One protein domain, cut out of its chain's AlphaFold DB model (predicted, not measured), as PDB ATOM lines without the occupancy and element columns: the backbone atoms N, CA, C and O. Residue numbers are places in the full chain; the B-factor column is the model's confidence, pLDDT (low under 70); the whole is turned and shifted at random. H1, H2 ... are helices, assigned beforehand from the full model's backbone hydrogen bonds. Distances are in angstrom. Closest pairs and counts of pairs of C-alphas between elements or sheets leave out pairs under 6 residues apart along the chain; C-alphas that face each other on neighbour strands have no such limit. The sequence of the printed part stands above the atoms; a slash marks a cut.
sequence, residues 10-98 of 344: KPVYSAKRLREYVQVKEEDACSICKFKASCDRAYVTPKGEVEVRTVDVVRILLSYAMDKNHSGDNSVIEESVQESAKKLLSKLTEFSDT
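Overview. This is residues 10 to 98 of the 344 residues of an uncharacterized protein of Zea mays (UniProt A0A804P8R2). What shape do these atoms make? H3 sits between two helices that cross it on opposite sides: the shorter H1, and the long H4, which crosses the last part of H3 with residues 81 to 89; residues 71 to 77, of which 75 to 77 belong to H4, and residues 93 to 98, of which 93 to 97 belong to H4, stick out. The small H2 makes a corner with H1, and residues 43 to 50 of the long link pass on the side of H1 away from H3. What is the make-up? The printed part has 89 residues with four named helices, in the order H1, H2, H3, H4, and no named strand; the class is all helix. How large and how dense is it? It is flat, spanning 39 by 37 by 19 A, and only just compact, close to loose, with a radius of gyration of the C-alphas of 14.3 A.

Along the chain. Where do the first two helices lie? H1 is residues 10 to 21, 16.9 A from first to last C-alpha, and C-alpha 10 is at (121.856, 80.316, 55.084). H2 is residues 26 to 31. Where do the other two lie? H3 is residues 54 to 66, 18.1 A long, with C-alpha 54 at (112.923, 90.282, 51.327). H4 is residues 75 to 97, 32.9 A long, and ends with C-alpha 97 at (114.261, 97.286, 35.859).

Arrangement. What does H1 meet? H1 and H2 touch only at the corner by their link, and only just, with 3 pairs of C-alphas within 8 A; H1 touches H2 with residues 16 to 20 alone, and the closest C-alphas, of Lys 16 and Glu 26, are 6.8 A apart. H1 and H3 touch, with the C-alphas of Ser 14 and Asp 56 closest at 4.9 A, at a steep tilt of 54 degrees, opposite ways. How does H4 stand to the rest? Residues 81 to 89 of H4 touch residues 61 to 66 of H3, with the C-alphas of Ala 65 and Gln 82 closest at 4.9 A. The two helices run opposite ways at a steep tilt of 49 degrees. H4 is apart from H1 and H2, and H2 is apart from H3. What do the helix backbones show? In H1, H2, H3 and H4, every O i to N i+4 pair is within hydrogen-bond range.

Size, cuts and confidence. How far does it reach? The two C-alphas farthest apart, of Ala 37 and Thr 98, are 43.4 A apart. How are the helices joined? The printed part has no cut; the link from H1 to H2 is tight, that from H3 to H4 is short, and that from H2 to H3, residues 32 to 53, is long. Where is the confidence low? The mean pLDDT of the printed part is 81.6, and residues 46 to 50 and 67 to 78 are under 70.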
ATOM      1  N   LYS A  10     122.542  79.058  55.450       90.31
ATOM      2  CA  LYS A  10     121.856  80.316  55.084       90.31
ATOM      3  C   LYS A  10     120.407  80.079  54.599       90.31
ATOM      4  O   LYS A  10     119.523  80.700  55.191       90.31
ATOM      5  N   PRO A  11     120.122  79.210  53.603       90.75
ATOM      6  CA  PRO A  11     118.754  78.810  53.262       90.75
ATOM      7  C   PRO A  11     117.970  78.242  54.447       90.75
ATOM      8  O   PRO A  11     116.881  78.737  54.708       90.75
ATOM      9  N   VAL A  12     118.534  77.317  55.237       90.88
ATOM     10  CA  VAL A  12     117.834  76.723  56.399       90.88
ATOM     11  C   VAL A  12     117.362  77.792  57.395       90.88
ATOM     12  O   VAL A  12     116.192  77.807  57.765       90.88
ATOM     13  N   TYR A  13     118.221  78.746  57.781       90.75
ATOM     14  CA  TYR A  13     117.800  79.838  58.673       90.75
ATOM     15  C   TYR A  13     116.822  80.832  58.027       90.75
ATOM     16  O   TYR A  13     116.086  81.493  58.753       90.75
ATOM     17  N   SER A  14     116.810  80.957  56.696       91.44
ATOM     18  CA  SER A  14     115.845  81.811  55.981       91.44
ATOM     19  C   SER A  14     114.472  81.138  55.914       91.44
ATOM     20  O   SER A  14     113.470  81.774  56.212       91.44
ATOM     21  N   ALA A  15     114.433  79.834  55.616       90.62
ATOM     22  CA  ALA A  15     113.216  79.026  55.584       90.62
ATOM     23  C   ALA A  15     112.540  78.968  56.960       90.62
ATOM     24  O   ALA A  15     111.339  79.193  57.055       90.62
ATOM     25  N   LYS A  16     113.323  78.748  58.025       89.44
ATOM     26  CA  LYS A  16     112.842  78.770  59.415       89.44
ATOM     27  C   LYS A  16     112.219  80.119  59.801       89.44
ATOM     28  O   LYS A  16     111.128  80.144  60.352       89.44
ATOM     29  N   ARG A  17     112.868  81.244  59.460       90.00
ATOM     30  CA  ARG A  17     112.307  82.594  59.681       90.00
ATOM     31  C   ARG A  17     111.015  82.831  58.901       90.00
ATOM     32  O   ARG A  17     110.061  83.360  59.453       90.00
ATOM     33  N   LEU A  18     110.981  82.435  57.628       90.19
ATOM     34  CA  LEU A  18     109.783  82.570  56.798       90.19
ATOM     35  C   LEU A  18     108.617  81.746  57.353       90.19
ATOM     36  O   LEU A  18     107.497  82.239  57.356       90.19
ATOM     37  N   ARG A  19     108.883  80.535  57.862       89.38
ATOM     38  CA  ARG A  19     107.876  79.682  58.507       89.38
ATOM     39  C   ARG A  19     107.308  80.278  59.790       89.38
ATOM     40  O   ARG A  19     106.091  80.303  59.911       89.38
ATOM     41  N   GLU A  20     108.155  80.840  60.654       87.12
ATOM     42  CA  GLU A  20     107.720  81.600  61.835       87.12
ATOM     43  C   GLU A  20     106.741  82.726  61.441       87.12
ATOM     44  O   GLU A  20     105.648  82.836  61.989       87.12
ATOM     45  N   TYR A  21     107.090  83.510  60.415       87.94
ATOM     46  CA  TYR A  21     106.263  84.615  59.915       87.94
ATOM     47  C   TYR A  21     104.931  84.163  59.296       87.94
ATOM     48  O   TYR A  21     103.930  84.860  59.445       87.94
ATOM     49  N   VAL A  22     104.883  82.998  58.638       88.81
ATOM     50  CA  VAL A  22     103.624  82.396  58.148       88.81
ATOM     51  C   VAL A  22     102.970  81.437  59.154       88.81
ATOM     52  O   VAL A  22     102.086  80.675  58.773       88.81
ATOM     53  N   GLN A  23     103.396  81.459  60.423       87.50
ATOM     54  CA  GLN A  23     102.850  80.656  61.530       87.50
ATOM     55  C   GLN A  23     102.873  79.129  61.291       87.50
ATOM     56  O   GLN A  23     102.135  78.369  61.919       87.50
ATOM     57  N   VAL A  24     103.755  78.652  60.406       87.75
ATOM     58  CA  VAL A  24     103.978  77.221  60.160       87.75
ATOM     59  C   VAL A  24     104.990  76.709  61.174       87.75
ATOM     60  O   VAL A  24     106.144  77.140  61.174       87.75
ATOM     61  N   LYS A  25     104.590  75.744  62.007       85.81
ATOM     62  CA  LYS A  25     105.497  75.167  63.000       85.81
ATOM     63  C   LYS A  25     106.709  74.503  62.346       85.81
ATOM     64  O   LYS A  25     106.608  73.793  61.339       85.81
ATOM     65  N   GLU A  26     107.863  74.653  62.986       85.31
ATOM     66  CA  GLU A  26     109.090  74.010  62.520       85.31
ATOM     67  C   GLU A  26     109.090  72.490  62.748       85.31
ATOM     68  O   GLU A  26     109.709  71.772  61.964       85.31
ATOM     69  N   GLU A  27     108.384  71.988  63.769       83.25
ATOM     70  CA  GLU A  27     108.252  70.545  64.015       83.25
ATOM     71  C   GLU A  27     107.578  69.841  62.832       83.25
ATOM     72  O   GLU A  27     108.165  68.923  62.256       83.25
ATOM     73  N   ASP A  28     106.433  70.358  62.380       87.06
ATOM     74  CA  ASP A  28     105.701  69.847  61.222       87.06
ATOM     75  C   ASP A  28     106.568  69.940  59.965       87.06
ATOM     76  O   ASP A  28     106.858  68.928  59.324       87.06
ATOM     77  N   ALA A  29     107.085  71.132  59.648       86.81
ATOM     78  CA  ALA A  29     107.857  71.353  58.429       86.81
ATOM     79  C   ALA A  29     109.175  70.563  58.371       86.81
ATOM     80  O   ALA A  29     109.619  70.193  57.280       86.81
ATOM     81  N   CYS A  30     109.817  70.301  59.513       87.81
ATOM     82  CA  CYS A  30     111.059  69.539  59.563       87.81
ATOM     83  C   CYS A  30     110.836  68.029  59.769       87.81
ATOM     84  O   CYS A  30     111.746  67.249  59.476       87.81
ATOM     85  N   SER A  31     109.640  67.594  60.188       85.50
ATOM     86  CA  SER A  31     109.280  66.173  60.319       85.50
ATOM     87  C   SER A  31     109.345  65.423  58.982       85.50
ATOM     88  O   SER A  31     109.888  64.317  58.949       85.50
ATOM     89  N   ILE A  32     108.877  66.083  57.915       85.62
ATOM     90  CA  ILE A  32     108.744  65.629  56.518       85.62
ATOM     91  C   ILE A  32     109.829  66.206  55.583       85.62
ATOM     92  O   ILE A  32     109.709  66.149  54.363       85.62
ATOM     93  N   CYS A  33     110.891  66.795  56.139       87.12
ATOM     94  CA  CYS A  33     111.974  67.402  55.364       87.12
ATOM     95  C   CYS A  33     112.978  66.349  54.867       87.12
ATOM     96  O   CYS A  33     113.602  65.663  55.679       87.12
ATOM     97  N   LYS A  34     113.248  66.305  53.553       85.38
ATOM     98  CA  LYS A  34     114.231  65.380  52.939       85.38
ATOM     99  C   LYS A  34     115.661  65.474  53.506       85.38
ATOM    100  O   LYS A  34     116.432  64.531  53.391       85.38
ATOM    101  N   PHE A  35     116.004  66.576  54.179       85.88
ATOM    102  CA  PHE A  35     117.300  66.776  54.842       85.88
ATOM    103  C   PHE A  35     117.291  66.508  56.356       85.88
ATOM    104  O   PHE A  35     118.304  66.751  57.006       85.88
ATOM    105  N   LYS A  36     116.189  66.034  56.957       85.56
ATOM    106  CA  LYS A  36     116.050  65.877  58.423       85.56
ATOM    107  C   LYS A  36     117.207  65.093  59.061       85.56
ATOM    108  O   LYS A  36     117.741  65.532  60.073       85.56
ATOM    109  N   ALA A  37     117.622  63.987  58.441       84.56
ATOM    110  CA  ALA A  37     118.714  63.136  58.925       84.56
ATOM    111  C   ALA A  37     120.125  63.733  58.722       84.56
ATOM    112  O   ALA A  37     121.062  63.334  59.406       84.56
ATOM    113  N   SER A  38     120.289  64.693  57.803       87.75
ATOM    114  CA  SER A  38     121.574  65.309  57.428       87.75
ATOM    115  C   SER A  38     121.649  66.808  57.762       87.75
ATOM    116  O   SER A  38     122.495  67.536  57.232       87.75
ATOM    117  N   CYS A  39     120.759  67.284  58.640       87.75
ATOM    118  CA  CYS A  39     120.637  68.680  59.041       87.75
ATOM    119  C   CYS A  39     120.887  68.840  60.547       87.75
ATOM    120  O   CYS A  39     120.004  68.621  61.375       87.75
ATOM    121  N   ASP A  40     122.059  69.376  60.887       86.88
ATOM    122  CA  ASP A  40     122.484  69.810  62.230       86.88
ATOM    123  C   ASP A  40     121.623  70.947  62.836       86.88
ATOM    124  O   ASP A  40     121.965  71.525  63.867       86.88
ATOM    125  N   ARG A  41     120.517  71.312  62.177       87.19
ATOM    126  CA  ARG A  41     119.589  72.385  62.561       87.19
ATOM    127  C   ARG A  41     118.125  71.955  62.543       87.19
ATOM    128  O   ARG A  41     117.277  72.834  62.673       87.19
ATOM    129  N   ALA A  42     117.810  70.665  62.381       80.56
ATOM    130  CA  ALA A  42     116.426  70.188  62.262       80.56
ATOM    131  C   ALA A  42     115.514  70.800  63.347       80.56
ATOM    132  O   ALA A  42     114.597  71.551  63.027       80.56
ATOM    133  N   TYR A  43     115.890  70.637  64.617       73.00
ATOM    134  CA  TYR A  43     115.134  71.108  65.787       73.00
ATOM    135  C   TYR A  43     115.570  72.487  66.326       73.00
ATOM    136  O   TYR A  43     115.292  72.825  67.471       73.00
ATOM    137  N   VAL A  44     116.283  73.299  65.532       81.50
ATOM    138  CA  VAL A  44     116.690  74.658  65.939       81.50
ATOM    139  C   VAL A  44     115.644  75.676  65.487       81.50
ATOM    140  O   VAL A  44     115.527  75.934  64.287       81.50
ATOM    141  N   THR A  45     114.931  76.291  66.425       74.12
ATOM    142  CA  THR A  45     114.056  77.450  66.169       74.12
ATOM    143  C   THR A  45     114.889  78.742  66.128       74.12
ATOM    144  O   THR A  45     115.810  78.894  66.938       74.12
ATOM    145  N   PRO A  46     114.642  79.689  65.201       68.50
ATOM    146  CA  PRO A  46     115.249  81.017  65.264       68.50
ATOM    147  C   PRO A  46     114.783  81.764  66.519       68.50
ATOM    148  O   PRO A  46     113.611  81.710  66.868       68.50
ATOM    149  N   LYS A  47     115.669  82.524  67.168       65.31
ATOM    150  CA  LYS A  47     115.225  83.520  68.154       65.31
ATOM    151  C   LYS A  47     114.516  84.669  67.429       65.31
ATOM    152  O   LYS A  47     115.025  85.135  66.407       65.31
ATOM    153  N   GLY A  48     113.405  85.153  67.987       60.38
ATOM    154  CA  GLY A  48     112.554  86.208  67.407       60.38
ATOM    155  C   GLY A  48     113.200  87.595  67.249       60.38
ATOM    156  O   GLY A  48     112.567  88.510  66.744       60.38
ATOM    157  N   GLU A  49     114.469  87.756  67.632       60.38
ATOM    158  CA  GLU A  49     115.268  88.984  67.484       60.38
ATOM    159  C   GLU A  49     115.566  89.362  66.014       60.38
ATOM    160  O   GLU A  49     116.054  90.459  65.747       60.38
ATOM    161  N   VAL A  50     115.335  88.458  65.050       67.62
ATOM    162  CA  VAL A  50     115.676  88.671  63.632       67.62
ATOM    163  C   VAL A  50     114.421  88.684  62.765       67.62
ATOM    164  O   VAL A  50     113.962  87.641  62.300       67.62
ATOM    165  N   GLU A  51     113.930  89.891  62.499       80.19
ATOM    166  CA  GLU A  51     112.823  90.180  61.584       80.19
ATOM    167  C   GLU A  51     113.033  89.577  60.178       80.19
ATOM    168  O   GLU A  51     114.149  89.530  59.634       80.19
ATOM    169  N   VAL A  52     111.932  89.120  59.575       87.38
ATOM    170  CA  VAL A  52     111.903  88.551  58.224       87.38
ATOM    171  C   VAL A  52     112.017  89.654  57.183       87.38
ATOM    172  O   VAL A  52     111.304  90.649  57.222       87.38
ATOM    173  N   ARG A  53     112.917  89.472  56.214       89.25
ATOM    174  CA  ARG A  53     113.185  90.464  55.162       89.25
ATOM    175  C   ARG A  53     113.094  89.839  53.778       89.25
ATOM    176  O   ARG A  53     113.301  88.638  53.614       89.25
ATOM    177  N   THR A  54     112.898  90.670  52.756       89.75
ATOM    178  CA  THR A  54     112.923  90.282  51.327       89.75
ATOM    179  C   THR A  54     114.155  89.444  50.955       89.75
ATOM    180  O   THR A  54     114.061  88.489  50.191       89.75
ATOM    181  N   VAL A  55     115.300  89.733  51.581       90.38
ATOM    182  CA  VAL A  55     116.569  88.988  51.482       90.38
ATOM    183  C   VAL A  55     116.445  87.493  51.833       90.38
ATOM    184  O   VAL A  55     117.236  86.686  51.342       90.38
ATOM    185  N   ASP A  56     115.487  87.105  52.675       91.38
ATOM    186  CA  ASP A  56     115.225  85.703  53.010       91.38
ATOM    187  C   ASP A  56     114.332  85.028  51.960       91.38
ATOM    188  O   ASP A  56     114.664  83.924  51.529       91.38
ATOM    189  N   VAL A  57     113.294  85.715  51.460       91.19
ATOM    190  CA  VAL A  57     112.460  85.246  50.331       91.19
ATOM    191  C   VAL A  57     113.325  84.997  49.092       91.19
ATOM    192  O   VAL A  57     113.348  83.890  48.555       91.19
ATOM    193  N   VAL A  58     114.120  85.998  48.693       92.31
ATOM    194  CA  VAL A  58     115.027  85.917  47.538       92.31
ATOM    195  C   VAL A  58     116.049  84.789  47.711       92.31
ATOM    196  O   VAL A  58     116.368  84.099  46.747       92.31
ATOM    197  N   ARG A  59     116.526  84.518  48.936       92.19
ATOM    198  CA  ARG A  59     117.442  83.391  49.185       92.19
ATOM    199  C   ARG A  59     116.782  82.027  48.995       92.19
ATOM    200  O   ARG A  59     117.457  81.109  48.531       92.19
ATOM    201  N   ILE A  60     115.509  81.875  49.354       91.12
ATOM    202  CA  ILE A  60     114.777  80.624  49.127       91.12
ATOM    203  C   ILE A  60     114.485  80.429  47.637       91.12
ATOM    204  O   ILE A  60     114.784  79.354  47.118       91.12
ATOM    205  N   LEU A  61     114.029  81.471  46.931       90.69
ATOM    206  CA  LEU A  61     113.824  81.426  45.477       90.69
ATOM    207  C   LEU A  61     115.116  81.068  44.726       90.69
ATOM    208  O   LEU A  61     115.120  80.141  43.920       90.69
ATOM    209  N   LEU A  62     116.235  81.731  45.047       90.50
ATOM    210  CA  LEU A  62     117.547  81.422  44.466       90.50
ATOM    211  C   LEU A  62     118.036  80.004  44.789       90.50
ATOM    212  O   LEU A  62     118.785  79.449  43.997       90.50
ATOM    213  N   SER A  63     117.637  79.415  45.921       88.94
ATOM    214  CA  SER A  63     117.997  78.025  46.241       88.94
ATOM    215  C   SER A  63     117.246  77.061  45.317       88.94
ATOM    216  O   SER A  63     117.874  76.361  44.528       88.94
ATOM    217  N   TYR A  64     115.908  77.119  45.311       87.25
ATOM    218  CA  TYR A  64     115.075  76.254  44.462       87.25
ATOM    219  C   TYR A  64     115.364  76.413  42.958       87.25
ATOM    220  O   TYR A  64     115.335  75.431  42.219       87.25
ATOM    221  N   ALA A  65     115.690  77.622  42.491       87.31
ATOM    222  CA  ALA A  65     116.022  77.861  41.086       87.31
ATOM    223  C   ALA A  65     117.391  77.293  40.651       87.31
ATOM    224  O   ALA A  65     117.550  76.962  39.474       87.31
ATOM    225  N   MET A  66     118.365  77.208  41.567       80.50
ATOM    226  CA  MET A  66     119.772  76.882  41.266       80.50
ATOM    227  C   MET A  66     120.193  75.462  41.665       80.50
ATOM    228  O   MET A  66     121.171  74.954  41.112       80.50
ATOM    229  N   ASP A  67     119.509  74.830  42.623       69.12
ATOM    230  CA  ASP A  67     119.850  73.481  43.077       69.12
ATOM    231  C   ASP A  67     119.672  72.468  41.921       69.12
ATOM    232  O   ASP A  67     118.587  72.298  41.367       69.12
ATOM    233  N   LYS A  68     120.772  71.806  41.531       60.84
ATOM    234  CA  LYS A  68     120.833  70.806  40.440       60.84
ATOM    235  C   LYS A  68     120.941  69.353  40.921       60.84
ATOM    236  O   LYS A  68     121.015  68.443  40.100       60.84
ATOM    237  N   ASN A  69     120.960  69.129  42.234       55.97
ATOM    238  CA  ASN A  69     121.279  67.831  42.827       55.97
ATOM    239  C   ASN A  69     120.073  67.270  43.593       55.97
ATOM    240  O   ASN A  69     119.885  67.586  44.765       55.97
ATOM    241  N   HIS A  70     119.284  66.403  42.959       48.41
ATOM    242  CA  HIS A  70     119.471  64.950  43.088       48.41
ATOM    243  C   HIS A  70     118.443  64.195  42.230       48.41
ATOM    244  O   HIS A  70     117.260  64.520  42.248       48.41
ATOM    245  N   SER A  71     118.892  63.161  41.512       52.31
ATOM    246  CA  SER A  71     117.983  62.151  40.955       52.31
ATOM    247  C   SER A  71     117.426  61.294  42.097       52.31
ATOM    248  O   SER A  71     118.190  60.924  42.991       52.31
ATOM    249  N   GLY A  72     116.120  61.017  42.086       46.69
ATOM    250  CA  GLY A  72     115.428  60.285  43.153       46.69
ATOM    251  C   GLY A  72     113.923  60.572  43.207       46.69
ATOM    252  O   GLY A  72     113.480  61.405  43.997       46.69
ATOM    253  N   ASP A  73     113.169  59.877  42.354       50.00
ATOM    254  CA  ASP A  73     111.752  59.467  42.459       50.00
ATOM    255  C   ASP A  73     110.639  60.509  42.732       50.00
ATOM    256  O   ASP A  73     109.462  60.169  42.679       50.00
ATOM    257  N   ASN A  74     110.958  61.787  42.958       54.38
ATOM    258  CA  ASN A  74     109.990  62.887  43.128       54.38
ATOM    259  C   ASN A  74     110.269  64.072  42.176       54.38
ATOM    260  O   ASN A  74     109.979  65.228  42.499       54.38
ATOM    261  N   SER A  75     110.844  63.797  40.999       58.66
ATOM    262  CA  SER A  75     111.312  64.818  40.046       58.66
ATOM    263  C   SER A  75     110.236  65.836  39.666       58.66
ATOM    264  O   SER A  75     110.478  67.029  39.790       58.66
ATOM    265  N   VAL A  76     109.038  65.384  39.281       61.03
ATOM    266  CA  VAL A  76     107.966  66.233  38.718       61.03
ATOM    267  C   VAL A  76     107.568  67.392  39.645       61.03
ATOM    268  O   VAL A  76     107.364  68.517  39.191       61.03
ATOM    269  N   ILE A  77     107.486  67.145  40.959       60.53
ATOM    270  CA  ILE A  77     107.091  68.170  41.937       60.53
ATOM    271  C   ILE A  77     108.244  69.153  42.186       60.53
ATOM    272  O   ILE A  77     108.018  70.361  42.234       60.53
ATOM    273  N   GLU A  78     109.477  68.662  42.318       69.19
ATOM    274  CA  GLU A  78     110.664  69.508  42.510       69.19
ATOM    275  C   GLU A  78     110.986  70.338  41.254       69.19
ATOM    276  O   GLU A  78     111.375  71.498  41.370       69.19
ATOM    277  N   GLU A  79     110.755  69.793  40.058       74.31
ATOM    278  CA  GLU A  79     110.937  70.465  38.769       74.31
ATOM    279  C   GLU A  79     109.902  71.577  38.559       74.31
ATOM    280  O   GLU A  79     110.284  72.713  38.276       74.31
ATOM    281  N   SER A  80     108.616  71.311  38.820       80.56
ATOM    282  CA  SER A  80     107.559  72.336  38.793       80.56
ATOM    283  C   SER A  80     107.798  73.450  39.827       80.56
ATOM    284  O   SER A  80     107.605  74.640  39.545       80.56
ATOM    285  N   VAL A  81     108.302  73.094  41.015       83.25
ATOM    286  CA  VAL A  81     108.753  74.049  42.043       83.25
ATOM    287  C   VAL A  81     109.945  74.878  41.559       83.25
ATOM    288  O   VAL A  81     109.965  76.098  41.748       83.25
ATOM    289  N   GLN A  82     110.929  74.250  40.919       84.56
ATOM    290  CA  GLN A  82     112.113  74.920  40.398       84.56
ATOM    291  C   GLN A  82     111.771  75.854  39.222       84.56
ATOM    292  O   GLN A  82     112.300  76.966  39.158       84.56
ATOM    293  N   GLU A  83     110.886  75.451  38.309       87.50
ATOM    294  CA  GLU A  83     110.383  76.309  37.232       87.50
ATOM    295  C   GLU A  83     109.610  77.506  37.802       87.50
ATOM    296  O   GLU A  83     109.887  78.652  37.439       87.50
ATOM    297  N   SER A  84     108.727  77.267  38.775       91.06
ATOM    298  CA  SER A  84     108.010  78.329  39.490       91.06
ATOM    299  C   SER A  84     108.975  79.320  40.158       91.06
ATOM    300  O   SER A  84     108.787  80.532  40.051       91.06
ATOM    301  N   ALA A  85     110.052  78.834  40.786       90.38
ATOM    302  CA  ALA A  85     111.086  79.682  41.381       90.38
ATOM    303  C   ALA A  85     111.856  80.502  40.327       90.38
ATOM    304  O   ALA A  85     112.060  81.701  40.524       90.38
ATOM    305  N   LYS A  86     112.228  79.899  39.187       89.94
ATOM    306  CA  LYS A  86     112.856  80.601  38.047       89.94
ATOM    307  C   LYS A  86     111.933  81.696  37.487       89.94
ATOM    308  O   LYS A  86     112.374  82.826  37.291       89.94
ATOM    309  N   LYS A  87     110.642  81.398  37.309       93.81
ATOM    310  CA  LYS A  87     109.617  82.331  36.804       93.81
ATOM    311  C   LYS A  87     109.368  83.507  37.754       93.81
ATOM    312  O   LYS A  87     109.212  84.637  37.298       93.81
ATOM    313  N   LEU A  88     109.378  83.265  39.067       93.19
ATOM    314  CA  LEU A  88     109.304  84.325  40.079       93.19
ATOM    315  C   LEU A  88     110.563  85.204  40.096       93.19
ATOM    316  O   LEU A  88     110.444  86.413  40.263       93.19
ATOM    317  N   LEU A  89     111.753  84.631  39.885       90.56
ATOM    318  CA  LEU A  89     112.993  85.408  39.778       90.56
ATOM    319  C   LEU A  89     113.026  86.287  38.519       90.56
ATOM    320  O   LEU A  89     113.415  87.444  38.638       90.56
ATOM    321  N   SER A  90     112.559  85.787  37.365       90.00
ATOM    322  CA  SER A  90     112.422  86.587  36.133       90.00
ATOM    323  C   SER A  90     111.550  87.822  36.377       90.00
ATOM    324  O   SER A  90     112.001  88.952  36.189       90.00
ATOM    325  N   LYS A  91     110.356  87.621  36.952       91.00
ATOM    326  CA  LYS A  91     109.459  88.723  37.327       91.00
ATOM    327  C   LYS A  91     110.093  89.701  38.315       91.00
ATOM    328  O   LYS A  91     109.890  90.902  38.191       91.00
ATOM    329  N   LEU A  92     110.868  89.219  39.288       88.69
ATOM    330  CA  LEU A  92     111.576  90.097  40.227       88.69
ATOM    331  C   LEU A  92     112.649  90.960  39.545       88.69
ATOM    332  O   LEU A  92     112.858  92.082  39.998       88.69
ATOM    333  N   THR A  93     113.290  90.482  38.471       86.56
ATOM    334  CA  THR A  93     114.189  91.311  37.645       86.56
ATOM    335  C   THR A  93     113.430  92.268  36.721       86.56
ATOM    336  O   THR A  93     113.754  93.448  36.668       86.56
ATOM    337  N   GLU A  94     112.340  91.823  36.089       88.19
ATOM    338  CA  GLU A  94     111.455  92.688  35.287       88.19
ATOM    339  C   GLU A  94     110.924  93.874  36.126       88.19
ATOM    340  O   GLU A  94     110.960  95.030  35.698       88.19
ATOM    341  N   PHE A  95     110.516  93.613  37.375       83.94
ATOM    342  CA  PHE A  95     110.079  94.646  38.318       83.94
ATOM    343  C   PHE A  95     111.218  95.475  38.939       83.94
ATOM    344  O   PHE A  95     110.935  96.564  39.433       83.94
ATOM    345  N   SER A  96     112.482  95.023  38.927       79.81
ATOM    346  CA  SER A  96     113.616  95.866  39.360       79.81
ATOM    347  C   SER A  96     114.079  96.841  38.284       79.81
ATOM    348  O   SER A  96     114.595  97.908  38.614       79.81
ATOM    349  N   ASP A  97     113.874  96.479  37.019       74.25
ATOM    350  CA  ASP A  97     114.261  97.286  35.859       74.25
ATOM    351  C   ASP A  97     113.147  98.274  35.453       74.25
ATOM    352  O   ASP A  97     113.372  99.207  34.680       74.25
ATOM    353  N   THR A  98     111.948  98.117  36.025       77.12
ATOM    354  CA  THR A  98     110.854  99.089  35.919       77.12
ATOM    355  C   THR A  98     111.183 100.345  36.733       77.12
ATOM    356  O   THR A  98     111.422 100.275  37.939       77.12
TER     357      THR A  98